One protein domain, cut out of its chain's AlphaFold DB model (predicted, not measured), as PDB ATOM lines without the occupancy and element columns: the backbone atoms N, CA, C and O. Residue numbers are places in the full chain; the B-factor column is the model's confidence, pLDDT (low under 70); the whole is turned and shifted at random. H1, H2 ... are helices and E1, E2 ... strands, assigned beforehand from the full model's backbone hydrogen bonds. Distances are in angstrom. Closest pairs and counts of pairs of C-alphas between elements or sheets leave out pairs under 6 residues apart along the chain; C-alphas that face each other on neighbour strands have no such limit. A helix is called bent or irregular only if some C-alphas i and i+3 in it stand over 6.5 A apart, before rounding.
ATOM      1  N   ILE A 263     -29.307   3.567 -15.407       96.62
ATOM      2  CA  ILE A 263     -29.630   4.958 -15.714       96.62
ATOM      3  C   ILE A 263     -31.122   5.142 -15.466       96.62
ATOM      4  O   ILE A 263     -31.946   4.470 -16.084       96.62
ATOM      5  N   TYR A 264     -31.455   6.061 -14.570       96.62
ATOM      6  CA  TYR A 264     -32.837   6.402 -14.266       96.62
ATOM      7  C   TYR A 264     -33.286   7.595 -15.109       96.62
ATOM      8  O   TYR A 264     -32.491   8.505 -15.358       96.62
ATOM      9  N   GLY A 265     -34.538   7.565 -15.549       95.00
ATOM     10  CA  GLY A 265     -35.264   8.666 -16.162       95.00
ATOM     11  C   GLY A 265     -35.792   9.637 -15.114       95.00
ATOM     12  O   GLY A 265     -35.191   9.870 -14.060       95.00
ATOM     13  N   THR A 266     -36.936  10.218 -15.416       91.88
ATOM     14  CA  THR A 266     -37.690  11.152 -14.598       91.88
ATOM     15  C   THR A 266     -39.155  10.721 -14.564       91.88
ATOM     16  O   THR A 266     -39.588   9.804 -15.242       91.88
ATOM     17  N   VAL A 267     -39.978  11.409 -13.778       89.75
ATOM     18  CA  VAL A 267     -41.437  11.173 -13.779       89.75
ATOM     19  C   VAL A 267     -42.151  11.762 -15.011       89.75
ATOM     20  O   VAL A 267     -43.375  11.851 -15.035       89.75
ATOM     21  N   ASN A 268     -41.408  12.274 -15.995       92.44
ATOM     22  CA  ASN A 268     -41.945  12.853 -17.225       92.44
ATOM     23  C   ASN A 268     -41.380  12.095 -18.424       92.44
ATOM     24  O   ASN A 268     -40.376  11.420 -18.290       92.44
ATOM     25  N   SER A 269     -41.955  12.323 -19.606       95.56
ATOM     26  CA  SER A 269     -41.411  11.791 -20.858       95.56
ATOM     27  C   SER A 269     -39.937  12.141 -21.075       95.56
ATOM     28  O   SER A 269     -39.579  13.317 -21.219       95.56
ATOM     29  N   ASP A 270     -39.127  11.107 -21.232       94.75
ATOM     30  CA  ASP A 270     -37.694  11.131 -21.436       94.75
ATOM     31  C   ASP A 270     -37.288  10.564 -22.801       94.75
ATOM     32  O   ASP A 270     -37.998   9.822 -23.484       94.75
ATOM     33  N   SER A 271     -36.088  10.949 -23.230       96.38
ATOM     34  CA  SER A 271     -35.413  10.365 -24.386       96.38
ATOM     35  C   SER A 271     -34.074   9.824 -23.917       96.38
ATOM     36  O   SER A 271     -33.097  10.566 -23.814       96.38
ATOM     37  N   MET A 272     -34.036   8.531 -23.634       95.31
ATOM     38  CA  MET A 272     -32.906   7.850 -23.022       95.31
ATOM     39  C   MET A 272     -32.148   7.018 -24.057       95.31
ATOM     40  O   MET A 272     -32.737   6.322 -24.886       95.31
ATOM     41  N   GLY A 273     -30.821   7.078 -24.004       94.06
ATOM     42  CA  GLY A 273     -29.974   6.210 -24.808       94.06
ATOM     43  C   GLY A 273     -28.490   6.544 -24.716       94.06
ATOM     44  O   GLY A 273     -28.084   7.623 -24.281       94.06
ATOM     45  N   GLY A 274     -27.658   5.605 -25.163       90.88
ATOM     46  CA  GLY A 274     -26.205   5.742 -25.100       90.88
ATOM     47  C   GLY A 274     -25.647   5.543 -23.691       90.88
ATOM     48  O   GLY A 274     -25.854   4.503 -23.093       90.88
ATOM     49  N   THR A 275     -24.844   6.481 -23.199       89.38
ATOM     50  CA  THR A 275     -24.205   6.417 -21.861       89.38
ATOM     51  C   THR A 275     -24.394   7.710 -21.073       89.38
ATOM     52  O   THR A 275     -23.875   7.850 -19.969       89.38
ATOM     53  N   VAL A 276     -25.158   8.649 -21.640       90.38
ATOM     54  CA  VAL A 276     -25.448   9.943 -21.035       90.38
ATOM     55  C   VAL A 276     -26.753   9.827 -20.267       90.38
ATOM     56  O   VAL A 276     -27.793   9.476 -20.818       90.38
ATOM     57  N   THR A 277     -26.684  10.121 -18.982       89.50
ATOM     58  CA  THR A 277     -27.839  10.156 -18.086       89.50
ATOM     59  C   THR A 277     -28.680  11.421 -18.300       89.50
ATOM     60  O   THR A 277     -28.148  12.436 -18.764       89.50
ATOM     61  N   PRO A 278     -29.959  11.439 -17.885       85.75
ATOM     62  CA  PRO A 278     -30.769  12.664 -17.882       85.75
ATOM     63  C   PRO A 278     -30.150  13.808 -17.066       85.75
ATOM     64  O   PRO A 278     -30.341  14.985 -17.377       85.75
ATOM     65  N   GLY A 279     -29.335  13.477 -16.058       83.12
ATOM     66  CA  GLY A 279     -28.564  14.445 -15.282       83.12
ATOM     67  C   GLY A 279     -27.422  15.125 -16.046       83.12
ATOM     68  O   GLY A 279     -26.902  16.141 -15.572       83.12
ATOM     69  N   GLY A 280     -27.064  14.610 -17.228       86.50
ATOM     70  CA  GLY A 280     -25.980  15.085 -18.090       86.50
ATOM     71  C   GLY A 280     -24.629  14.402 -17.851       86.50
ATOM     72  O   GLY A 280     -23.654  14.769 -18.503       86.50
ATOM     73  N   ALA A 281     -24.556  13.427 -16.938       85.75
ATOM     74  CA  ALA A 281     -23.355  12.628 -16.688       85.75
ATOM     75  C   ALA A 281     -23.146  11.606 -17.817       85.75
ATOM     76  O   ALA A 281     -24.075  10.853 -18.115       85.75
ATOM     77  N   ASP A 282     -21.956  11.570 -18.429       87.81
ATOM     78  CA  ASP A 282     -21.577  10.605 -19.475       87.81
ATOM     79  C   ASP A 282     -20.719   9.483 -18.885       87.81
ATOM     80  O   ASP A 282     -19.502   9.631 -18.747       87.81
ATOM     81  N   LEU A 283     -21.347   8.327 -18.645       86.19
ATOM     82  CA  LEU A 283     -20.718   7.165 -18.013       86.19
ATOM     83  C   LEU A 283     -19.478   6.632 -18.759       86.19
ATOM     84  O   LEU A 283     -18.721   5.827 -18.209       86.19
ATOM     85  N   ASN A 284     -19.269   7.037 -20.017       82.12
ATOM     86  CA  ASN A 284     -18.175   6.603 -20.885       82.12
ATOM     87  C   ASN A 284     -16.979   7.581 -20.925       82.12
ATOM     88  O   ASN A 284     -15.942   7.257 -21.508       82.12
ATOM     89  N   GLN A 285     -17.087   8.779 -20.343       70.25
ATOM     90  CA  GLN A 285     -16.046   9.823 -20.423       70.25
ATOM     91  C   GLN A 285     -15.579  10.353 -19.058       70.25
ATOM     92  O   GLN A 285     -14.842  11.337 -18.997       70.25
ATOM     93  N   ASP A 286     -15.967   9.700 -17.964       60.25
ATOM     94  CA  ASP A 286     -15.938  10.277 -16.620       60.25
ATOM     95  C   ASP A 286     -14.538  10.543 -16.050       60.25
ATOM     96  O   ASP A 286     -13.951   9.734 -15.329       60.25
ATOM     97  N   LYS A 287     -14.034  11.751 -16.294       66.31
ATOM     98  CA  LYS A 287     -13.201  12.463 -15.326       66.31
ATOM     99  C   LYS A 287     -13.873  13.784 -14.988       66.31
ATOM    100  O   LYS A 287     -13.817  14.734 -15.766       66.31
ATOM    101  N   TYR A 288     -14.486  13.854 -13.812       70.56
ATOM    102  CA  TYR A 288     -15.001  15.109 -13.273       70.56
ATOM    103  C   TYR A 288     -13.848  15.892 -12.659       70.56
ATOM    104  O   TYR A 288     -13.260  15.471 -11.664       70.56
ATOM    105  N   ASN A 289     -13.499  17.018 -13.279       67.88
ATOM    106  CA  ASN A 289     -12.341  17.809 -12.879       67.88
ATOM    107  C   ASN A 289     -12.605  18.590 -11.577       67.88
ATOM    108  O   ASN A 289     -13.140  19.702 -11.602       67.88
ATOM    109  N   LEU A 290     -12.132  18.063 -10.444       67.31
ATOM    110  CA  LEU A 290     -12.145  18.764  -9.155       67.31
ATOM    111  C   LEU A 290     -11.060  19.841  -9.028       67.31
ATOM    112  O   LEU A 290     -11.109  20.675  -8.127       67.31
ATOM    113  N   GLY A 291     -10.065  19.891  -9.909       61.53
ATOM    114  CA  GLY A 291      -9.040  20.935  -9.858       61.53
ATOM    115  C   GLY A 291      -9.566  22.312 -10.287       61.53
ATOM    116  O   GLY A 291      -9.000  23.335  -9.890       61.53
ATOM    117  N   GLY A 292     -10.709  22.358 -10.984       63.91
ATOM    118  CA  GLY A 292     -11.540  23.561 -11.127       63.91
ATOM    119  C   GLY A 292     -11.946  24.163  -9.778       63.91
ATOM    120  O   GLY A 292     -11.841  25.373  -9.585       63.91
ATOM    121  N   TRP A 293     -12.322  23.304  -8.829       62.75
ATOM    122  CA  TRP A 293     -12.789  23.663  -7.489       62.75
ATOM    123  C   TRP A 293     -11.675  24.171  -6.571       62.75
ATOM    124  O   TRP A 293     -11.837  25.193  -5.906       62.75
ATOM    125  N   PHE A 294     -10.527  23.490  -6.548       60.09
ATOM    126  CA  PHE A 294      -9.462  23.785  -5.581       60.09
ATOM    127  C   PHE A 294      -8.393  24.756  -6.081       60.09
ATOM    128  O   PHE A 294      -7.782  25.466  -5.284       60.09
ATOM    129  N   LEU A 295      -8.134  24.769  -7.389       61.03
ATOM    130  CA  LEU A 295      -6.977  25.445  -7.982       61.03
ATOM    131  C   LEU A 295      -7.369  26.413  -9.104       61.03
ATOM    132  O   LEU A 295      -6.506  26.831  -9.873       61.03
ATOM    133  N   GLY A 296      -8.657  26.746  -9.244       62.97
ATOM    134  CA  GLY A 296      -9.136  27.626 -10.314       62.97
ATOM    135  C   GLY A 296      -8.886  27.062 -11.717       62.97
ATOM    136  O   GLY A 296      -8.648  27.826 -12.649       62.97
ATOM    137  N   GLY A 297      -8.885  25.730 -11.863       62.31
ATOM    138  CA  GLY A 297      -8.754  25.046 -13.155       62.31
ATOM    139  C   GLY A 297      -7.319  24.830 -13.645       62.31
ATOM    140  O   GLY A 297      -7.126  24.465 -14.800       62.31
ATOM    141  N   ILE A 298      -6.305  25.043 -12.797       55.81
ATOM    142  CA  ILE A 298      -4.883  24.911 -13.173       55.81
ATOM    143  C   ILE A 298      -4.436  23.438 -13.316       55.81
ATOM    144  O   ILE A 298      -3.428  23.161 -13.966       55.81
ATOM    145  N   LEU A 299      -5.181  22.485 -12.751       59.12
ATOM    146  CA  LEU A 299      -4.891  21.051 -12.828       59.12
ATOM    147  C   LEU A 299      -6.189  20.267 -13.023       59.12
ATOM    148  O   LEU A 299      -7.216  20.668 -12.488       59.12
ATOM    149  N   ASP A 300      -6.140  19.168 -13.774       63.78
ATOM    150  CA  ASP A 300      -7.238  18.205 -13.847       63.78
ATOM    151  C   ASP A 300      -7.078  17.163 -12.735       63.78
ATOM    152  O   ASP A 300      -6.161  16.340 -12.768       63.78
ATOM    153  N   LEU A 301      -7.940  17.252 -11.725       63.28
ATOM    154  CA  LEU A 301      -8.037  16.283 -10.635       63.28
ATOM    155  C   LEU A 301      -9.325  15.486 -10.839       63.28
ATOM    156  O   LEU A 301     -10.351  15.790 -10.238       63.28
ATOM    157  N   GLY A 302      -9.276  14.545 -11.779       63.56
ATOM    158  CA  GLY A 302     -10.437  13.770 -12.201       63.56
ATOM    159  C   GLY A 302     -10.884  12.758 -11.149       63.56
ATOM    160  O   GLY A 302     -10.064  11.978 -10.671       63.56
ATOM    161  N   LEU A 303     -12.182  12.722 -10.865       69.62
ATOM    162  CA  LEU A 303     -12.847  11.556 -10.287       69.62
ATOM    163  C   LEU A 303     -13.604  10.798 -11.379       69.62
ATOM    164  O   LEU A 303     -14.263  11.424 -12.210       69.62
ATOM    165  N   ASP A 304     -13.530   9.471 -11.353       73.31
ATOM    166  CA  ASP A 304     -14.357   8.606 -12.196       73.31
ATOM    167  C   ASP A 304     -15.648   8.168 -11.479       73.31
ATOM    168  O   ASP A 304     -15.764   8.235 -10.249       73.31
ATOM    169  N   SER A 305     -16.629   7.713 -12.260       71.00
ATOM    170  CA  SER A 305     -17.953   7.298 -11.779       71.00
ATOM    171  C   SER A 305     -17.999   5.912 -11.131       71.00
ATOM    172  O   SER A 305     -19.076   5.464 -10.752       71.00
ATOM    173  N   ASN A 306     -16.885   5.173 -11.045       83.62
ATOM    174  CA  ASN A 306     -16.842   3.729 -10.738       83.62
ATOM    175  C   ASN A 306     -17.685   2.817 -11.675       83.62
ATOM    176  O   ASN A 306     -17.574   1.592 -11.591       83.62
ATOM    177  N   LEU A 307     -18.483   3.372 -12.599       88.88
ATOM    178  CA  LEU A 307     -19.417   2.644 -13.468       88.88
ATOM    179  C   LEU A 307     -18.851   2.345 -14.861       88.88
ATOM    180  O   LEU A 307     -19.267   1.366 -15.475       88.88
ATOM    181  N   TYR A 308     -17.865   3.113 -15.337       87.62
ATOM    182  CA  TYR A 308     -17.253   2.941 -16.665       87.62
ATOM    183  C   TYR A 308     -16.867   1.481 -16.971       87.62
ATOM    184  O   TYR A 308     -17.183   0.939 -18.028       87.62
ATOM    185  N   GLY A 309     -16.227   0.801 -16.010       88.88
ATOM    186  CA  GLY A 309     -15.793  -0.593 -16.164       88.88
ATOM    187  C   GLY A 309     -16.935  -1.611 -16.286       88.88
ATOM    188  O   GLY A 309     -16.703  -2.740 -16.719       88.88
ATOM    189  N   TYR A 310     -18.161  -1.226 -15.934       93.25
ATOM    190  CA  TYR A 310     -19.356  -2.067 -15.987       93.25
ATOM    191  C   TYR A 310     -20.144  -1.902 -17.286       93.25
ATOM    192  O   TYR A 310     -20.919  -2.791 -17.625       93.25
ATOM    193  N   LEU A 311     -19.885  -0.847 -18.071       92.19
ATOM    194  CA  LEU A 311     -20.544  -0.620 -19.364       92.19
ATOM    195  C   LEU A 311     -20.361  -1.783 -20.344       92.19
ATOM    196  O   LEU A 311     -21.164  -1.964 -21.249       92.19
ATOM    197  N   GLN A 312     -19.326  -2.606 -20.166       93.88
ATOM    198  CA  GLN A 312     -19.129  -3.814 -20.965       93.88
ATOM    199  C   GLN A 312     -20.253  -4.855 -20.821       93.88
ATOM    200  O   GLN A 312     -20.416  -5.676 -21.726       93.88
ATOM    201  N   ASN A 313     -21.018  -4.801 -19.726       96.12
ATOM    202  CA  ASN A 313     -22.137  -5.698 -19.443       96.12
ATOM    203  C   ASN A 313     -23.448  -5.251 -20.113       96.12
ATOM    204  O   ASN A 313     -24.412  -6.006 -20.059       96.12
ATOM    205  N   GLY A 314     -23.475  -4.063 -20.727       96.50
ATOM    206  CA  GLY A 314     -24.703  -3.375 -21.134       96.50
ATOM    207  C   GLY A 314     -25.165  -2.370 -20.078       96.50
ATOM    208  O   GLY A 314     -24.443  -2.103 -19.116       96.50
ATOM    209  N   ILE A 315     -26.355  -1.816 -20.266       97.38
ATOM    210  CA  ILE A 315     -26.997  -0.778 -19.457       97.38
ATOM    211  C   ILE A 315     -28.417  -1.220 -19.110       97.38
ATOM    212  O   ILE A 315     -29.094  -1.876 -19.900       97.38
ATOM    213  N   ALA A 316     -28.858  -0.863 -17.909       98.25
ATOM    214  CA  ALA A 316     -30.250  -0.933 -17.506       98.25
ATOM    215  C   ALA A 316     -30.843   0.486 -17.501       98.25
ATOM    216  O   ALA A 316     -30.327   1.362 -16.814       98.25
ATOM    217  N   TYR A 317     -31.912   0.721 -18.250       98.38
ATOM    218  CA  TYR A 317     -32.666   1.973 -18.244       98.38
ATOM    219  C   TYR A 317     -33.967   1.791 -17.474       98.38
ATOM    220  O   TYR A 317     -34.678   0.827 -17.736       98.38
ATOM    221  N   VAL A 318     -34.274   2.703 -16.554       97.69
ATOM    222  CA  VAL A 318     -35.535   2.735 -15.794       97.69
ATOM    223  C   VAL A 318     -36.167   4.100 -16.020       97.69
ATOM    224  O   VAL A 318     -35.674   5.068 -15.444       97.69
ATOM    225  N   ALA A 319     -37.174   4.201 -16.887       95.25
ATOM    226  CA  ALA A 319     -37.614   5.492 -17.414       95.25
ATOM    227  C   ALA A 319     -38.623   6.212 -16.502       95.25
ATOM    228  O   ALA A 319     -38.247   7.253 -15.965       95.25
ATOM    229  N   GLY A 320     -39.776   5.619 -16.170       92.88
ATOM    230  CA  GLY A 320     -40.657   6.135 -15.115       92.88
ATOM    231  C   GLY A 320     -42.138   6.124 -15.475       92.88
ATOM    232  O   GLY A 320     -42.654   5.104 -15.898       92.88
ATOM    233  N   ASP A 321     -42.829   7.237 -15.206       91.75
ATOM    234  CA  ASP A 321     -44.279   7.384 -15.437       91.75
ATOM    235  C   ASP A 321     -44.597   8.116 -16.769       91.75
ATOM    236  O   ASP A 321     -45.740   8.513 -17.030       91.75
ATOM    237  N   GLY A 322     -43.565   8.441 -17.553       94.19
ATOM    238  CA  GLY A 322     -43.658   9.232 -18.772       94.19
ATOM    239  C   GLY A 322     -43.897   8.383 -20.014       94.19
ATOM    240  O   GLY A 322     -43.690   7.189 -20.019       94.19
ATOM    241  N   ASN A 323     -44.288   9.019 -21.123       97.81
ATOM    242  CA  ASN A 323     -44.206   8.355 -22.430       97.81
ATOM    243  C   ASN A 323     -42.765   8.455 -22.932       97.81
ATOM    244  O   ASN A 323     -42.374   9.515 -23.453       97.81
ATOM    245  N   ASP A 324     -41.992   7.396 -22.772       98.06
ATOM    246  CA  ASP A 324     -40.546   7.413 -22.886       98.06
ATOM    247  C   ASP A 324     -40.052   6.831 -24.207       98.06
ATOM    248  O   ASP A 324     -40.664   5.981 -24.856       98.06
ATOM    249  N   LYS A 325     -38.902   7.327 -24.659       98.00
ATOM    250  CA  LYS A 325     -38.180   6.769 -25.805       98.00
ATOM    251  C   LYS A 325     -36.852   6.244 -25.330       98.00
ATOM    252  O   LYS A 325     -35.969   7.031 -24.993       98.00
ATOM    253  N   ILE A 326     -36.696   4.931 -25.362       98.19
ATOM    254  CA  ILE A 326     -35.526   4.264 -24.815       98.19
ATOM    255  C   ILE A 326     -34.831   3.495 -25.930       98.19
ATOM    256  O   ILE A 326     -35.418   2.638 -26.590       98.19
ATOM    257  N   THR A 327     -33.571   3.835 -26.177       97.00
ATOM    258  CA  THR A 327     -32.706   3.115 -27.115       97.00
ATOM    259  C   THR A 327     -31.521   2.545 -26.354       97.00
ATOM    260  O   THR A 327     -30.757   3.292 -25.739       97.00
ATOM    261  N   GLY A 328     -31.358   1.227 -26.405       95.56
ATOM    262  CA  GLY A 328     -30.197   0.556 -25.850       95.56
ATOM    263  C   GLY A 328     -28.928   0.826 -26.658       95.56
ATOM    264  O   GLY A 328     -28.787   1.790 -27.418       95.56
ATOM    265  N   THR A 329     -27.937  -0.005 -26.422       94.75
ATOM    266  CA  THR A 329     -26.573   0.121 -26.905       94.75
ATOM    267  C   THR A 329     -26.281  -0.982 -27.922       94.75
ATOM    268  O   THR A 329     -27.153  -1.450 -28.646       94.75
ATOM    269  N   ASN A 330     -25.010  -1.348 -28.061       94.19
ATOM    270  CA  ASN A 330     -24.586  -2.489 -28.860       94.19
ATOM    271  C   ASN A 330     -24.231  -3.707 -27.991       94.19
ATOM    272  O   ASN A 330     -23.334  -4.484 -28.340       94.19
ATOM    273  N   ARG A 331     -24.859  -3.809 -26.818       95.88
ATOM    274  CA  ARG A 331     -24.634  -4.829 -25.790       95.88
ATOM    275  C   ARG A 331     -25.980  -5.346 -25.295       95.88
ATOM    276  O   ARG A 331     -27.010  -4.860 -25.710       95.88
ATOM    277  N   ASN A 332     -25.943  -6.327 -24.396       96.81
ATOM    278  CA  ASN A 332     -27.150  -6.908 -23.817       96.81
ATOM    279  C   ASN A 332     -27.720  -5.988 -22.731       96.81
ATOM    280  O   ASN A 332     -27.272  -6.001 -21.578       96.81
ATOM    281  N   ASP A 333     -28.729  -5.219 -23.083       98.25
ATOM    282  CA  ASP A 333     -29.302  -4.172 -22.257       98.25
ATOM    283  C   ASP A 333     -30.600  -4.625 -21.575       98.25
ATOM    284  O   ASP A 333     -31.130  -5.721 -21.796       98.25
ATOM    285  N   ALA A 334     -31.066  -3.831 -20.617       98.12
ATOM    286  CA  ALA A 334     -32.413  -3.952 -20.078       98.12
ATOM    287  C   ALA A 334     -33.096  -2.597 -20.105       98.12
ATOM    288  O   ALA A 334     -32.543  -1.600 -19.659       98.12
ATOM    289  N   LEU A 335     -34.298  -2.570 -20.646       98.44
ATOM    290  CA  LEU A 335     -35.044  -1.362 -20.931       98.44
ATOM    291  C   LEU A 335     -36.378  -1.512 -20.205       98.44
ATOM    292  O   LEU A 335     -37.155  -2.395 -20.558       98.44
ATOM    293  N   TYR A 336     -36.593  -0.709 -19.166       97.75
ATOM    294  CA  TYR A 336     -37.828  -0.653 -18.388       97.75
ATOM    295  C   TYR A 336     -38.502   0.695 -18.661       97.75
ATOM    296  O   TYR A 336     -37.964   1.726 -18.255       97.75
ATOM    297  N   GLY A 337     -39.624   0.664 -19.380       96.69
ATOM    298  CA  GLY A 337     -40.466   1.817 -19.698       96.69
ATOM    299  C   GLY A 337     -41.134   2.371 -18.447       96.69
ATOM    300  O   GLY A 337     -40.715   3.397 -17.922       96.69
ATOM    301  N   GLY A 338     -42.005   1.570 -17.844       95.38
ATOM    302  CA  GLY A 338     -42.722   1.900 -16.623       95.38
ATOM    303  C   GLY A 338     -44.201   2.123 -16.913       95.38
ATOM    304  O   GLY A 338     -44.849   1.239 -17.466       95.38
ATOM    305  N   ASP A 339     -44.759   3.234 -16.447       94.56
ATOM    306  CA  ASP A 339     -46.112   3.643 -16.824       94.56
ATOM    307  C   ASP A 339     -46.015   4.636 -17.989       94.56
ATOM    308  O   ASP A 339     -45.188   5.536 -17.946       94.56
ATOM    309  N   GLY A 340     -46.920   4.561 -18.961       96.06
ATOM    310  CA  GLY A 340     -46.930   5.474 -20.106       96.06
ATOM    311  C   GLY A 340     -46.984   4.726 -21.430       96.06
ATOM    312  O   GLY A 340     -47.007   3.508 -21.475       96.06
ATOM    313  N   ASP A 341     -47.083   5.461 -22.536       98.00
ATOM    314  CA  ASP A 341     -46.967   4.855 -23.866       98.00
ATOM    315  C   ASP A 341     -45.500   4.919 -24.316       98.00
ATOM    316  O   ASP A 341     -45.061   5.941 -24.870       98.00
ATOM    317  N   ASP A 342     -44.744   3.845 -24.093       98.38
ATOM    318  CA  ASP A 342     -43.298   3.833 -24.293       98.38
ATOM    319  C   ASP A 342     -42.876   3.337 -25.674       98.38
ATOM    320  O   ASP A 342     -43.581   2.632 -26.397       98.38
ATOM    321  N   THR A 343     -41.674   3.714 -26.093       98.12
ATOM    322  CA  THR A 343     -41.023   3.200 -27.300       98.12
ATOM    323  C   THR A 343     -39.660   2.629 -26.947       98.12
ATOM    324  O   THR A 343     -38.740   3.373 -26.605       98.12
ATOM    325  N   LEU A 344     -39.515   1.311 -27.087       98.25
ATOM    326  CA  LEU A 344     -38.335   0.563 -26.669       98.25
ATOM    327  C   LEU A 344     -37.623  -0.028 -27.889       98.25
ATOM    328  O   LEU A 344     -38.198  -0.823 -28.632       98.25
ATOM    329  N   LEU A 345     -36.356   0.335 -28.073       96.69
ATOM    330  CA  LEU A 345     -35.457  -0.239 -29.074       96.69
ATOM    331  C   LEU A 345     -34.233  -0.828 -28.369       96.69
ATOM    332  O   LEU A 345     -33.417  -0.074 -27.844       96.69
ATOM    333  N   GLY A 346     -34.095  -2.158 -28.390       95.56
ATOM    334  CA  GLY A 346     -32.965  -2.885 -27.788       95.56
ATOM    335  C   GLY A 346     -31.603  -2.408 -28.288       95.56
ATOM    336  O   GLY A 346     -30.714  -2.082 -27.507       95.56
ATOM    337  N   GLY A 347     -31.493  -2.216 -29.603       93.62
ATOM    338  CA  GLY A 347     -30.216  -1.940 -30.249       93.62
ATOM    339  C   GLY A 347     -29.607  -3.242 -30.741       93.62
ATOM    340  O   GLY A 347     -30.318  -4.032 -31.334       93.62
ATOM    341  N   VAL A 348     -28.301  -3.448 -30.584       93.31
ATOM    342  CA  VAL A 348     -27.663  -4.731 -30.930       93.31
ATOM    343  C   VAL A 348     -27.402  -5.491 -29.648       93.31
ATOM    344  O   VAL A 348     -26.680  -4.976 -28.805       93.31
ATOM    345  N   GLY A 349     -27.832  -6.741 -29.542       93.88
ATOM    346  CA  GLY A 349     -27.607  -7.492 -28.314       93.88
ATOM    347  C   GLY A 349     -28.548  -8.671 -28.196       93.88
ATOM    348  O   GLY A 349     -29.067  -9.172 -29.180       93.88
ATOM    349  N   ASN A 350     -28.698  -9.183 -26.985       95.44
ATOM    350  CA  ASN A 350     -29.899  -9.909 -26.603       95.44
ATOM    351  C   ASN A 350     -30.472  -9.128 -25.426       95.44
ATOM    352  O   ASN A 350     -29.937  -9.221 -24.311       95.44
ATOM    353  N   ASP A 351     -31.505  -8.345 -25.688       97.75
ATOM    354  CA  ASP A 351     -31.990  -7.329 -24.767       97.75
ATOM    355  C   ASP A 351     -33.231  -7.799 -24.011       97.75
ATOM    356  O   ASP A 351     -33.985  -8.670 -24.455       97.75
ATOM    357  N   MET A 352     -33.441  -7.234 -22.825       97.69
ATOM    358  CA  MET A 352     -34.698  -7.361 -22.089       97.69
ATOM    359  C   MET A 352     -35.491  -6.070 -22.259       97.69
ATOM    360  O   MET A 352     -35.036  -5.020 -21.814       97.69
ATOM    361  N   LEU A 353     -36.671  -6.150 -22.861       98.31
ATOM    362  CA  LEU A 353     -37.571  -5.024 -23.080       98.31
ATOM    363  C   LEU A 353     -38.809  -5.219 -22.206       98.31
ATOM    364  O   LEU A 353     -39.537  -6.197 -22.373       98.31
ATOM    365  N   ALA A 354     -39.048  -4.307 -21.279       97.69
ATOM    366  CA  ALA A 354     -40.242  -4.284 -20.458       97.69
ATOM    367  C   ALA A 354     -40.908  -2.920 -20.596       97.69
ATOM    368  O   ALA A 354     -40.396  -1.950 -20.051       97.69
ATOM    369  N   GLY A 355     -41.996  -2.852 -21.361       96.06
ATOM    370  CA  GLY A 355     -42.776  -1.632 -21.572       96.06
ATOM    371  C   GLY A 355     -43.460  -1.229 -20.279       96.06
ATOM    372  O   GLY A 355     -43.015  -0.294 -19.639       96.06
ATOM    373  N   GLY A 356     -44.351  -2.074 -19.770       95.44
ATOM    374  CA  GLY A 356     -44.936  -1.900 -18.446       95.44
ATOM    375  C   GLY A 356     -46.438  -1.727 -18.565       95.44
ATOM    376  O   GLY A 356     -47.096  -2.674 -18.987       95.44
ATOM    377  N   ASN A 357     -46.975  -0.596 -18.108       94.94
ATOM    378  CA  ASN A 357     -48.384  -0.255 -18.286       94.94
ATOM    379  C   ASN A 357     -48.529   0.816 -19.365       94.94
ATOM    380  O   ASN A 357     -47.957   1.892 -19.222       94.94
ATOM    381  N   GLY A 358     -49.442   0.615 -20.312       96.25
ATOM    382  CA  GLY A 358     -49.739   1.582 -21.367       96.25
ATOM    383  C   GLY A 358     -49.578   0.995 -22.764       96.25
ATOM    384  O   GLY A 358     -49.420  -0.206 -22.950       96.25
ATOM    385  N   PHE A 359     -49.755   1.819 -23.797       97.56
ATOM    386  CA  PHE A 359     -49.634   1.349 -25.174       97.56
ATOM    387  C   PHE A 359     -48.173   1.411 -25.630       97.56
ATOM    388  O   PHE A 359     -47.745   2.376 -26.270       97.56
ATOM    389  N   ASP A 360     -47.433   0.340 -25.367       98.12
ATOM    390  CA  ASP A 360     -45.998   0.292 -25.646       98.12
ATOM    391  C   ASP A 360     -45.669  -0.120 -27.083       98.12
ATOM    392  O   ASP A 360     -46.392  -0.851 -27.762       98.12
ATOM    393  N   SER A 361     -44.547   0.366 -27.598       97.81
ATOM    394  CA  SER A 361     -44.042   0.061 -28.934       97.81
ATOM    395  C   SER A 361     -42.646  -0.542 -28.853       97.81
ATOM    396  O   SER A 361     -41.666   0.154 -28.591       97.81
ATOM    397  N   TYR A 362     -42.545  -1.832 -29.157       97.50
ATOM    398  CA  TYR A 362     -41.282  -2.567 -29.179       97.50
ATOM    399  C   TYR A 362     -40.721  -2.605 -30.598       97.50
ATOM    400  O   TYR A 362     -41.285  -3.262 -31.479       97.50
ATOM    401  N   ILE A 363     -39.626  -1.889 -30.834       95.12
ATOM    402  CA  ILE A 363     -38.996  -1.783 -32.149       95.12
ATOM    403  C   ILE A 363     -37.923  -2.858 -32.285       95.12
ATOM    404  O   ILE A 363     -36.988  -2.932 -31.494       95.12
ATOM    405  N   ILE A 364     -38.042  -3.646 -33.347       90.81
ATOM    406  CA  ILE A 364     -37.087  -4.676 -33.744       90.81
ATOM    407  C   ILE A 364     -36.555  -4.311 -35.124       90.81
ATOM    408  O   ILE A 364     -37.304  -3.914 -36.022       90.81
ATOM    409  N   ASP A 365     -35.262  -4.492 -35.329       86.19
ATOM    410  CA  ASP A 365     -34.621  -4.347 -36.622       86.19
ATOM    411  C   ASP A 365     -33.763  -5.574 -36.972       86.19
ATOM    412  O   ASP A 365     -33.775  -6.615 -36.308       86.19
ATOM    413  N   ALA A 366     -33.052  -5.496 -38.096       81.69
ATOM    414  CA  ALA A 366     -32.230  -6.596 -38.596       81.69
ATOM    415  C   ALA A 366     -30.978  -6.890 -37.741       81.69
ATOM    416  O   ALA A 366     -30.282  -7.861 -38.019       81.69
ATOM    417  N   GLN A 367     -30.663  -6.052 -36.756       83.31
ATOM    418  CA  GLN A 367     -29.488  -6.143 -35.891       83.31
ATOM    419  C   GLN A 367     -29.845  -6.359 -34.410       83.31
ATOM    420  O   GLN A 367     -28.926  -6.564 -33.622       83.31
ATOM    421  N   SER A 368     -31.139  -6.400 -34.062       82.88
ATOM    422  CA  SER A 368     -31.653  -6.614 -32.698       82.88
ATOM    423  C   SER A 368     -31.134  -7.854 -31.978       82.88
ATOM    424  O   SER A 368     -31.043  -7.858 -30.766       82.88
ATOM    425  N   GLY A 369     -30.731  -8.902 -32.700       89.44
ATOM    426  CA  GLY A 369     -30.323 -10.160 -32.073       89.44
ATOM    427  C   GLY A 369     -31.524 -10.924 -31.508       89.44
ATOM    428  O   GLY A 369     -32.502 -11.093 -32.236       89.44
ATOM    429  N   ASN A 370     -31.430 -11.483 -30.292       93.75
ATOM    430  CA  ASN A 370     -32.498 -12.302 -29.688       93.75
ATOM    431  C   ASN A 370     -33.049 -11.665 -28.411       93.75
ATOM    432  O   ASN A 370     -32.623 -12.004 -27.302       93.75
ATOM    433  N   ASP A 371     -34.034 -10.797 -28.584       96.19
ATOM    434  CA  ASP A 371     -34.603 -10.016 -27.495       96.19
ATOM    435  C   ASP A 371     -35.705 -10.768 -26.753       96.19
ATOM    436  O   ASP A 371     -36.305 -11.736 -27.242       96.19
ATOM    437  N   VAL A 372     -36.003 -10.303 -25.548       97.50
ATOM    438  CA  VAL A 372     -37.103 -10.784 -24.721       97.50
ATOM    439  C   VAL A 372     -38.003  -9.609 -24.376       97.50
ATOM    440  O   VAL A 372     -37.535  -8.636 -23.800       97.50
ATOM    441  N   ILE A 373     -39.296  -9.733 -24.677       98.19
ATOM    442  CA  ILE A 373     -40.320  -8.780 -24.247       98.19
ATOM    443  C   ILE A 373     -41.055  -9.344 -23.032       98.19
ATOM    444  O   ILE A 373     -41.519 -10.492 -23.050       98.19
ATOM    445  N   VAL A 374     -41.179  -8.525 -21.992       96.06
ATOM    446  CA  VAL A 374     -42.050  -8.752 -20.838       96.06
ATOM    447  C   VAL A 374     -43.000  -7.573 -20.737       96.06
ATOM    448  O   VAL A 374     -42.595  -6.488 -20.353       96.06
ATOM    449  N   ASP A 375     -44.266  -7.808 -21.046       94.38
ATOM    450  CA  ASP A 375     -45.295  -6.779 -21.006       94.38
ATOM    451  C   ASP A 375     -46.356  -7.162 -19.970       94.38
ATOM    452  O   ASP A 375     -46.791  -8.319 -19.934       94.38
ATOM    453  N   ALA A 376     -46.684  -6.243 -19.061       84.94
ATOM    454  CA  ALA A 376     -47.500  -6.561 -17.895       84.94
ATOM    455  C   ALA A 376     -49.003  -6.534 -18.203       84.94
ATOM    456  O   ALA A 376     -49.752  -7.309 -17.599       84.94
ATOM    457  N   ASP A 377     -49.440  -5.672 -19.123       92.50
ATOM    458  CA  ASP A 377     -50.850  -5.491 -19.474       92.50
ATOM    459  C   ASP A 377     -51.205  -6.019 -20.881       92.50
ATOM    460  O   ASP A 377     -52.386  -6.215 -21.194       92.50
ATOM    461  N   GLY A 378     -50.189  -6.337 -21.690       92.25
ATOM    462  CA  GLY A 378     -50.303  -6.878 -23.038       92.25
ATOM    463  C   GLY A 378     -50.805  -5.862 -24.063       92.25
ATOM    464  O   GLY A 378     -51.169  -6.261 -25.177       92.25
ATOM    465  N   LEU A 379     -50.883  -4.580 -23.714       95.00
ATOM    466  CA  LEU A 379     -51.266  -3.497 -24.608       95.00
ATOM    467  C   LEU A 379     -50.039  -3.012 -25.383       95.00
ATOM    468  O   LEU A 379     -48.909  -3.135 -24.947       95.00
ATOM    469  N   GLY A 380     -50.260  -2.499 -26.593       95.88
ATOM    470  CA  GLY A 380     -49.168  -2.012 -27.431       95.88
ATOM    471  C   GLY A 380     -48.992  -2.788 -28.727       95.88
ATOM    472  O   GLY A 380     -49.941  -3.363 -29.278       95.88
ATOM    473  N   GLN A 381     -47.773  -2.757 -29.252       96.94
ATOM    474  CA  GLN A 381     -47.418  -3.302 -30.554       96.94
ATOM    475  C   GLN A 381     -45.943  -3.692 -30.645       96.94
ATOM    476  O   GLN A 381     -45.063  -3.093 -30.032       96.94
ATOM    477  N   ILE A 382     -45.670  -4.655 -31.522       95.81
ATOM    478  CA  ILE A 382     -44.315  -4.962 -31.977       95.81
ATOM    479  C   ILE A 382     -44.155  -4.402 -33.384       95.81
ATOM    480  O   ILE A 382     -45.008  -4.623 -34.246       95.81
ATOM    481  N   VAL A 383     -43.065  -3.684 -33.631       93.94
ATOM    482  CA  VAL A 383     -42.804  -2.986 -34.890       93.94
ATOM    483  C   VAL A 383     -41.487  -3.480 -35.473       93.94
ATOM    484  O   VAL A 383     -40.462  -3.460 -34.800       93.94
ATOM    485  N   PHE A 384     -41.493  -3.901 -36.738       90.31
ATOM    486  CA  PHE A 384     -40.265  -4.176 -37.482       90.31
ATOM    487  C   PHE A 384     -39.914  -2.992 -38.390       90.31
ATOM    488  O   PHE A 384     -40.596  -2.743 -39.391       90.31
ATOM    489  N   GLY A 385     -38.858  -2.251 -38.049       83.44
ATOM    490  CA  GLY A 385     -38.588  -0.941 -38.651       83.44
ATOM    491  C   GLY A 385     -39.749   0.023 -38.388       83.44
ATOM    492  O   GLY A 385     -39.969   0.413 -37.251       83.44
ATOM    493  N   ASP A 386     -40.525   0.349 -39.426       84.50
ATOM    494  CA  ASP A 386     -41.735   1.186 -39.331       84.50
ATOM    495  C   ASP A 386     -43.037   0.389 -39.569       84.50
ATOM    496  O   ASP A 386     -44.098   0.967 -39.819       84.50
ATOM    497  N   ILE A 387     -42.967  -0.948 -39.585       89.94
ATOM    498  CA  ILE A 387     -44.090  -1.828 -39.933       89.94
ATOM    499  C   ILE A 387     -44.592  -2.541 -38.671       89.94
ATOM    500  O   ILE A 387     -43.910  -3.450 -38.192       89.94
ATOM    501  N   PRO A 388     -45.783  -2.191 -38.146       92.56
ATOM    502  CA  PRO A 388     -46.410  -2.941 -37.064       92.56
ATOM    503  C   PRO A 388     -46.697  -4.378 -37.494       92.56
ATOM    504  O   PRO A 388     -47.236  -4.619 -38.578       92.56
ATOM    505  N   LEU A 389     -46.337  -5.322 -36.636       93.00
ATOM    506  CA  LEU A 389     -46.618  -6.738 -36.803       93.00
ATOM    507  C   LEU A 389     -48.032  -7.035 -36.310       93.00
ATOM    508  O   LEU A 389     -48.425  -6.579 -35.238       93.00
ATOM    509  N   THR A 390     -48.801  -7.794 -37.089       91.06
ATOM    510  CA  THR A 390     -50.200  -8.098 -36.744       91.06
ATOM    511  C   THR A 390     -50.372  -9.495 -36.173       91.06
ATOM    512  O   THR A 390     -51.417  -9.805 -35.601       91.06
ATOM    513  N   GLY A 391     -49.399 -10.381 -36.392       89.81
ATOM    514  CA  GLY A 391     -49.530 -11.801 -36.081       89.81
ATOM    515  C   GLY A 391     -50.469 -12.530 -37.043       89.81
ATOM    516  O   GLY A 391     -50.407 -13.746 -37.153       89.81
ATOM    517  N   VAL A 392     -51.276 -11.834 -37.847       87.94
ATOM    518  CA  VAL A 392     -52.287 -12.482 -38.679       87.94
ATOM    519  C   VAL A 392     -51.634 -13.090 -39.917       87.94
ATOM    520  O   VAL A 392     -51.266 -12.400 -40.869       87.94
ATOM    521  N   GLY A 393     -51.532 -14.420 -39.929       89.31
ATOM    522  CA  GLY A 393     -50.746 -15.131 -40.932       89.31
ATOM    523  C   GLY A 393     -51.288 -16.485 -41.384       89.31
ATOM    524  O   GLY A 393     -52.359 -16.957 -41.000       89.31
ATOM    525  N   ARG A 394     -50.514 -17.140 -42.250       93.81
ATOM    526  CA  ARG A 394     -50.768 -18.501 -42.731       93.81
ATOM    527  C   ARG A 394     -50.220 -19.512 -41.725       93.81
ATOM    528  O   ARG A 394     -49.016 -19.543 -41.488       93.81
ATOM    529  N   LEU A 395     -51.073 -20.412 -41.234       96.44
ATOM    530  CA  LEU A 395     -50.645 -21.559 -40.428       96.44
ATOM    531  C   LEU A 395     -49.654 -22.441 -41.207       96.44
ATOM    532  O   LEU A 395     -49.940 -22.864 -42.330       96.44
ATOM    533  N   LEU A 396     -48.509 -22.740 -40.595       95.75
ATOM    534  CA  LEU A 396     -47.460 -23.594 -41.157       95.75
ATOM    535  C   LEU A 396     -47.451 -24.980 -40.506       95.75
ATOM    536  O   LEU A 396     -47.353 -25.985 -41.211       95.75
ATOM    537  N   ALA A 397     -47.567 -25.048 -39.178       96.75
ATOM    538  CA  ALA A 397     -47.634 -26.301 -38.432       96.75
ATOM    539  C   ALA A 397     -48.347 -26.117 -37.086       96.75
ATOM    540  O   ALA A 397     -48.274 -25.060 -36.469       96.75
ATOM    541  N   GLN A 398     -48.996 -27.173 -36.599       96.81
ATOM    542  CA  GLN A 398     -49.584 -27.207 -35.262       96.81
ATOM    543  C   GLN A 398     -49.368 -28.586 -34.645       96.81
ATOM    544  O   GLN A 398     -49.693 -29.611 -35.245       96.81
ATOM    545  N   THR A 399     -48.804 -28.608 -33.443       95.75
ATOM    546  CA  THR A 399     -48.558 -29.820 -32.655       95.75
ATOM    547  C   THR A 399     -49.251 -29.707 -31.297       95.75
ATOM    548  O   THR A 399     -49.946 -28.733 -31.021       95.75
ATOM    549  N   SER A 400     -49.075 -30.693 -30.416       94.38
ATOM    550  CA  SER A 400     -49.517 -30.577 -29.020       94.38
ATOM    551  C   SER A 400     -48.642 -29.636 -28.181       94.38
ATOM    552  O   SER A 400     -49.014 -29.315 -27.058       94.38
ATOM    553  N   SER A 401     -47.461 -29.247 -28.674       94.75
ATOM    554  CA  SER A 401     -46.491 -28.423 -27.941       94.75
ATOM    555  C   SER A 401     -46.293 -27.031 -28.531       94.75
ATOM    556  O   SER A 401     -45.898 -26.136 -27.790       94.75
ATOM    557  N   SER A 402     -46.562 -26.836 -29.824       96.44
ATOM    558  CA  SER A 402     -46.314 -25.568 -30.514       96.44
ATOM    559  C   SER A 402     -47.319 -25.266 -31.624       96.44
ATOM    560  O   SER A 402     -47.952 -26.180 -32.166       96.44
ATOM    561  N   ILE A 403     -47.457 -23.983 -31.951       96.50
ATOM    562  CA  ILE A 403     -48.189 -23.473 -33.114       96.50
ATOM    563  C   ILE A 403     -47.221 -22.586 -33.896       96.50
ATOM    564  O   ILE A 403     -46.629 -21.684 -33.318       96.50
ATOM    565  N   LEU A 404     -47.064 -22.852 -35.192       96.88
ATOM    566  CA  LEU A 404     -46.161 -22.130 -36.082       96.88
ATOM    567  C   LEU A 404     -46.950 -21.526 -37.244       96.88
ATOM    568  O   LEU A 404     -47.628 -22.258 -37.974       96.88
ATOM    569  N   TRP A 405     -46.821 -20.224 -37.468       96.19
ATOM    570  CA  TRP A 405     -47.441 -19.519 -38.593       96.19
ATOM    571  C   TRP A 405     -46.525 -18.424 -39.157       96.19
ATOM    572  O   TRP A 405     -45.472 -18.136 -38.583       96.19
ATOM    573  N   SER A 406     -46.879 -17.858 -40.316       95.19
ATOM    574  CA  SER A 406     -46.136 -16.733 -40.895       95.19
ATOM    575  C   SER A 406     -46.999 -15.613 -41.466       95.19
ATOM    576  O   SER A 406     -48.025 -15.861 -42.105       95.19
ATOM    577  N   GLU A 407     -46.542 -14.379 -41.265       93.31
ATOM    578  CA  GLU A 407     -47.060 -13.146 -41.862       93.31
ATOM    579  C   GLU A 407     -46.100 -12.685 -42.973       93.31
ATOM    580  O   GLU A 407     -44.880 -12.821 -42.858       93.31
ATOM    581  N   ALA A 408     -46.640 -12.155 -44.070       91.25
ATOM    582  CA  ALA A 408     -45.844 -11.537 -45.128       91.25
ATOM    583  C   ALA A 408     -45.996 -10.018 -45.045       91.25
ATOM    584  O   ALA A 408     -47.101  -9.498 -45.211       91.25
ATOM    585  N   LEU A 409     -44.891  -9.311 -44.820       87.56
ATOM    586  CA  LEU A 409     -44.894  -7.853 -44.730       87.56
ATOM    587  C   LEU A 409     -45.003  -7.217 -46.117       87.56
ATOM    588  O   LEU A 409     -44.613  -7.799 -47.132       87.56
ATOM    589  N   SER A 410     -45.457  -5.963 -46.160       85.50
ATOM    590  CA  SER A 410     -45.506  -5.155 -47.390       85.50
ATOM    591  C   SER A 410     -44.131  -4.962 -48.048       85.50
ATOM    592  O   SER A 410     -44.052  -4.753 -49.258       85.50
ATOM    593  N   SER A 411     -43.050  -5.090 -47.274       82.12
ATOM    594  CA  SER A 411     -41.659  -5.092 -47.742       82.12
ATOM    595  C   SER A 411     -41.248  -6.378 -48.477       82.12
ATOM    596  O   SER A 411     -40.188  -6.415 -49.100       82.12
ATOM    597  N   GLY A 412     -42.066  -7.433 -48.415       84.44
ATOM    598  CA  GLY A 412     -41.776  -8.759 -48.962       84.44
ATOM    599  C   GLY A 412     -41.013  -9.686 -48.010       84.44
ATOM    600  O   GLY A 412     -40.730 -10.824 -48.385       84.44
ATOM    601  N   LEU A 413     -40.689  -9.231 -46.794       86.94
ATOM    602  CA  LEU A 413     -40.108 -10.077 -45.750       86.94
ATOM    603  C   LEU A 413     -41.162 -11.018 -45.152       86.94
ATOM    604  O   LEU A 413     -42.322 -10.642 -44.980       86.94
ATOM    605  N   GLU A 414     -40.740 -12.240 -44.824       90.38
ATOM    606  CA  GLU A 414     -41.547 -13.202 -44.072       90.38
ATOM    607  C   GLU A 414     -41.206 -13.091 -42.581       90.38
ATOM    608  O   GLU A 414     -40.032 -13.137 -42.202       90.38
ATOM    609  N   VAL A 415     -42.242 -12.978 -41.753       93.12
ATOM    610  CA  VAL A 415     -42.163 -13.045 -40.292       93.12
ATOM    611  C   VAL A 415     -42.725 -14.386 -39.850       93.12
ATOM    612  O   VAL A 415     -43.810 -14.776 -40.282       93.12
ATOM    613  N   ARG A 416     -41.988 -15.116 -39.013       94.62
ATOM    614  CA  ARG A 416     -42.416 -16.401 -38.449       94.62
ATOM    615  C   ARG A 416     -42.731 -16.252 -36.976       94.62
ATOM    616  O   ARG A 416     -41.982 -15.607 -36.256       94.62
ATOM    617  N   TYR A 417     -43.787 -16.921 -36.550       96.12
ATOM    618  CA  TYR A 417     -44.295 -16.904 -35.189       96.12
ATOM    619  C   TYR A 417     -44.329 -18.333 -34.663       96.12
ATOM    620  O   TYR A 417     -45.058 -19.161 -35.210       96.12
ATOM    621  N   ASP A 418     -43.532 -18.632 -33.641       96.00
ATOM    622  CA  ASP A 418     -43.482 -19.927 -32.960       96.00
ATOM    623  C   ASP A 418     -43.999 -19.773 -31.527       96.00
ATOM    624  O   ASP A 418     -43.319 -19.245 -30.645       96.00
ATOM    625  N   TYR A 419     -45.239 -20.203 -31.305       97.19
ATOM    626  CA  TYR A 419     -45.886 -20.159 -30.002       97.19
ATOM    627  C   TYR A 419     -45.724 -21.482 -29.260       97.19
ATOM    628  O   TYR A 419     -46.228 -22.525 -29.691       97.19
ATOM    629  N   SER A 420     -45.108 -21.427 -28.083       97.25
ATOM    630  CA  SER A 420     -44.976 -22.548 -27.158       97.25
ATOM    631  C   SER A 420     -46.238 -22.704 -26.309       97.25
ATOM    632  O   SER A 420     -46.503 -21.938 -25.385       97.25
ATOM    633  N   GLN A 421     -46.991 -23.786 -26.519       94.81
ATOM    634  CA  GLN A 421     -48.193 -24.069 -25.721       94.81
ATOM    635  C   GLN A 421     -47.875 -24.395 -24.252       94.81
ATOM    636  O   GLN A 421     -48.760 -24.288 -23.399       94.81
ATOM    637  N   LYS A 422     -46.628 -24.798 -23.963       94.69
ATOM    638  CA  LYS A 422     -46.161 -25.165 -22.620       94.69
ATOM    639  C   LYS A 422     -45.716 -23.955 -21.806       94.69
ATOM    640  O   LYS A 422     -46.106 -23.853 -20.649       94.69
ATOM    641  N   THR A 423     -44.857 -23.108 -22.374       96.06
ATOM    642  CA  THR A 423     -44.303 -21.940 -21.664       96.06
ATOM    643  C   THR A 423     -45.136 -20.689 -21.860       96.06
ATOM    644  O   THR A 423     -44.971 -19.761 -21.088       96.06
ATOM    645  N   LYS A 424     -46.045 -20.692 -22.846       96.06
ATOM    646  CA  LYS A 424     -46.802 -19.517 -23.286       96.06
ATOM    647  C   LYS A 424     -45.931 -18.442 -23.929       96.06
ATOM    648  O   LYS A 424     -46.418 -17.355 -24.167       96.06
ATOM    649  N   ASP A 425     -44.682 -18.745 -24.265       97.19
ATOM    650  CA  ASP A 425     -43.832 -17.798 -24.982       97.19
ATOM    651  C   ASP A 425     -44.170 -17.790 -26.478       97.19
ATOM    652  O   ASP A 425     -44.412 -18.851 -27.068       97.19
ATOM    653  N   LEU A 426     -44.142 -16.606 -27.087       96.88
ATOM    654  CA  LEU A 426     -44.231 -16.410 -28.530       96.88
ATOM    655  C   LEU A 426     -42.889 -15.902 -29.052       96.88
ATOM    656  O   LEU A 426     -42.502 -14.772 -28.760       96.88
ATOM    657  N   THR A 427     -42.193 -16.708 -29.849       96.19
ATOM    658  CA  THR A 427     -40.980 -16.270 -30.544       96.19
ATOM    659  C   THR A 427     -41.335 -15.786 -31.945       96.19
ATOM    660  O   THR A 427     -41.867 -16.538 -32.761       96.19
ATOM    661  N   ILE A 428     -41.016 -14.530 -32.234       94.94
ATOM    662  CA  ILE A 428     -41.226 -13.870 -33.518       94.94
ATOM    663  C   ILE A 428     -39.862 -13.722 -34.181       94.94
ATOM    664  O   ILE A 428     -38.946 -13.148 -33.607       94.94
ATOM    665  N   THR A 429     -39.696 -14.260 -35.382       92.88
ATOM    666  CA  THR A 429     -38.449 -14.193 -36.151       92.88
ATOM    667  C   THR A 429     -38.693 -13.438 -37.445       92.88
ATOM    668  O   THR A 429     -39.563 -13.826 -38.229       92.88
ATOM    669  N   VAL A 430     -37.901 -12.397 -37.698       87.00
ATOM    670  CA  VAL A 430     -37.965 -11.627 -38.945       87.00
ATOM    671  C   VAL A 430     -36.744 -11.960 -39.800       87.00
ATOM    672  O   VAL A 430     -35.602 -11.723 -39.413       87.00
ATOM    673  N   GLY A 431     -36.967 -12.538 -40.983       77.31
ATOM    674  CA  GLY A 431     -35.866 -13.020 -41.823       77.31
ATOM    675  C   GLY A 431     -35.150 -14.240 -41.222       77.31
ATOM    676  O   GLY A 431     -35.800 -15.224 -40.868       77.31
ATOM    677  N   ASN A 432     -33.811 -14.210 -41.171       70.69
ATOM    678  CA  ASN A 432     -32.974 -15.343 -40.738       70.69
ATOM    679  C   ASN A 432     -32.094 -15.052 -39.505       70.69
ATOM    680  O   ASN A 432     -31.333 -15.936 -39.119       70.69
ATOM    681  N   GLU A 433     -32.140 -13.843 -38.933       69.06
ATOM    682  CA  GLU A 433     -31.114 -13.393 -37.972       69.06
ATOM    683  C   GLU A 433     -31.700 -12.807 -36.678       69.06
ATOM    684  O   GLU A 433     -31.272 -13.232 -35.609       69.06
ATOM    685  N   SER A 434     -32.704 -11.923 -36.748       81.06
ATOM    686  CA  SER A 434     -33.308 -11.309 -35.553       81.06
ATOM    687  C   SER A 434     -34.541 -12.059 -35.063       81.06
ATOM    688  O   SER A 434     -35.422 -12.428 -35.853       81.06
ATOM    689  N   SER A 435     -34.647 -12.224 -33.746       91.88
ATOM    690  CA  SER A 435     -35.854 -12.719 -33.099       91.88
ATOM    691  C   SER A 435     -36.192 -11.934 -31.838       91.88
ATOM    692  O   SER A 435     -35.320 -11.392 -31.171       91.88
ATOM    693  N   VAL A 436     -37.473 -11.908 -31.495       95.50
ATOM    694  CA  VAL A 436     -37.934 -11.485 -30.177       95.50
ATOM    695  C   VAL A 436     -38.772 -12.590 -29.569       95.50
ATOM    696  O   VAL A 436     -39.495 -13.293 -30.274       95.50
ATOM    697  N   THR A 437     -38.693 -12.762 -28.259       96.81
ATOM    698  CA  THR A 437     -39.557 -13.676 -27.519       96.81
ATOM    699  C   THR A 437     -40.428 -12.899 -26.550       96.81
ATOM    700  O   THR A 437     -39.935 -12.385 -25.550       96.81
ATOM    701  N   VAL A 438     -41.730 -12.863 -26.816       97.44
ATOM    702  CA  VAL A 438     -42.732 -12.325 -25.892       97.44
ATOM    703  C   VAL A 438     -43.031 -13.382 -24.837       97.44
ATOM    704  O   VAL A 438     -43.451 -14.498 -25.165       97.44
ATOM    705  N   ARG A 439     -42.784 -13.057 -23.569       96.94
ATOM    706  CA  ARG A 439     -43.041 -13.955 -22.439       96.94
ATOM    707  C   ARG A 439     -44.514 -13.960 -22.068       96.94
ATOM    708  O   ARG A 439     -45.145 -12.914 -22.058       96.94
ATOM    709  N   ASN A 440     -45.029 -15.135 -21.700       94.00
ATOM    710  CA  ASN A 440     -46.416 -15.309 -21.245       94.00
ATOM    711  C   ASN A 440     -47.468 -14.711 -22.204       94.00
ATOM    712  O   ASN A 440     -48.475 -14.169 -21.764       94.00
ATOM    713  N   PHE A 441     -47.237 -14.831 -23.509       95.00
ATOM    714  CA  PHE A 441     -48.108 -14.318 -24.556       95.00
ATOM    715  C   PHE A 441     -49.547 -14.851 -24.445       95.00
ATOM    716  O   PHE A 441     -49.792 -16.067 -24.377       95.00
ATOM    717  N   GLU A 442     -50.493 -13.915 -24.515       92.06
ATOM    718  CA  GLU A 442     -51.924 -14.153 -24.670       92.06
ATOM    719  C   GLU A 442     -52.392 -13.711 -26.064       92.06
ATOM    720  O   GLU A 442     -51.839 -12.788 -26.655       92.06
ATOM    721  N   ASP A 443     -53.421 -14.372 -26.600       88.19
ATOM    722  CA  ASP A 443     -53.977 -14.034 -27.915       88.19
ATOM    723  C   ASP A 443     -54.465 -12.575 -27.958       88.19
ATOM    724  O   ASP A 443     -55.289 -12.158 -27.140       88.19
ATOM    725  N   GLY A 444     -53.965 -11.797 -28.918       86.25
ATOM    726  CA  GLY A 444     -54.225 -10.366 -29.049       86.25
ATOM    727  C   GLY A 444     -53.227  -9.454 -28.334       86.25
ATOM    728  O   GLY A 444     -53.284  -8.246 -28.581       86.25
ATOM    729  N   ALA A 445     -52.329  -9.989 -27.498       89.94
ATOM    730  CA  ALA A 445     -51.321  -9.193 -26.806       89.94
ATOM    731  C   ALA A 445     -50.373  -8.520 -27.808       89.94
ATOM    732  O   ALA A 445     -49.988  -9.107 -28.825       89.94
ATOM    733  N   LEU A 446     -50.012  -7.268 -27.530       90.44
ATOM    734  CA  LEU A 446     -49.152  -6.441 -28.378       90.44
ATOM    735  C   LEU A 446     -49.641  -6.377 -29.834       90.44
ATOM    736  O   LEU A 446     -48.846  -6.404 -30.773       90.44
ATOM    737  N   GLY A 447     -50.961  -6.409 -30.036       81.69
ATOM    738  CA  GLY A 447     -51.585  -6.379 -31.358       81.69
ATOM    739  C   GLY A 447     -51.418  -7.654 -32.195       81.69
ATOM    740  O   GLY A 447     -51.863  -7.661 -33.344       81.69
ATOM    741  N   ASN A 448     -50.831  -8.725 -31.647       82.19
ATOM    742  CA  ASN A 448     -50.562  -9.977 -32.357       82.19
ATOM    743  C   ASN A 448     -51.667 -11.022 -32.110       82.19
ATOM    744  O   ASN A 448     -52.032 -11.267 -30.963       82.19
TER     745      ASN A 448
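AT A GLANCE: This is residues 263 to 448 of the 449 residues of the protein "Hemolysin-type Calcium-binding protein-RTX toxin" of Ralstonia solanacearum UW551 (UniProt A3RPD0). The chain winds in stacked turns, its strands alternating between two facing parallel walls, E1 E3 E5 E7 E9 and E2 E4 E6 E8, as a sandwich; beyond it the second wall continues into an antiparallel slab of E10 to E14. At the opposite end a thin arm, residues 290 to 301, reaches outward with H1 near its tip. The printed part has 186 residues, with two named helices and 14 named strands in the order E1, H1, H2, then E2 to E14; it is mostly strand, with under half of its residues in named elements. One sheet, E2 E4 E6 E8 E14 E13 E12 E11 E10, is mixed, and the other, E1 E3 E5 E7 E9, is parallel. The whole is loose, with a radius of gyration of the C-alphas of 19.8 A, and spans 73 by 32 by 31 A.

HOW THE PARTS SIT: E1, residues 271 to 273, is the parallel neighbour of E3, residues 325 to 327, with N 272 and O 325 2.8 A apart. H1, residues 291 to 295, and H2, residues 308 to 313, are apart and on neither sheet. The O i to N i+4 pair of H1 is within hydrogen-bond range; H2 has 0 of 2 such pairs but 2 of 3 O i to N i+3 pairs, and is only just irregular, with C-alphas 309 and 312 6.7 A apart. E2, residues 316 to 320, is parallel to E4, residues 334 to 339, with N 317 and O 334 2.8 A apart. The parts of the two sheets that face each other are 7.8 A centre to centre. Across them, the closest C-alphas of E4 and E5, residues 343 to 345, are those of Leu 335 and Leu 344, 6.9 A apart. E6, E7, E8 and E9 are residues 352 to 357, 360 to 364, 370 to 373 and 380 to 384. E8 is parallel to E14, residues 434 to 438, with N 371 and O 435 2.9 A apart. E10 to E14 form a meander, each strand the antiparallel neighbour of the one before; N 394 and O 406 are 2.8 A apart.

IN THESE COORDINATES: E1 begins at C-alpha 271 (-35.413, 10.365, -24.386). E4 and E6 are 16.0 A and 15.9 A long. E10 is residues 394 to 398, E11 402 to 408, 20.3 A, E12 414 to 420, 19.6 A, and E13 426 to 430. E14 ends at C-alpha 438 (-42.732, -12.325, -25.892).

THE WHOLE: The C-alphas farthest apart, of Leu 295 and Thr 399, are 73.4 A apart. The printed part has no cut. The links E1 to H1 and H1 to H2 are long. Residues 286 to 287, 289 to 303 and 433 have pLDDT under 70.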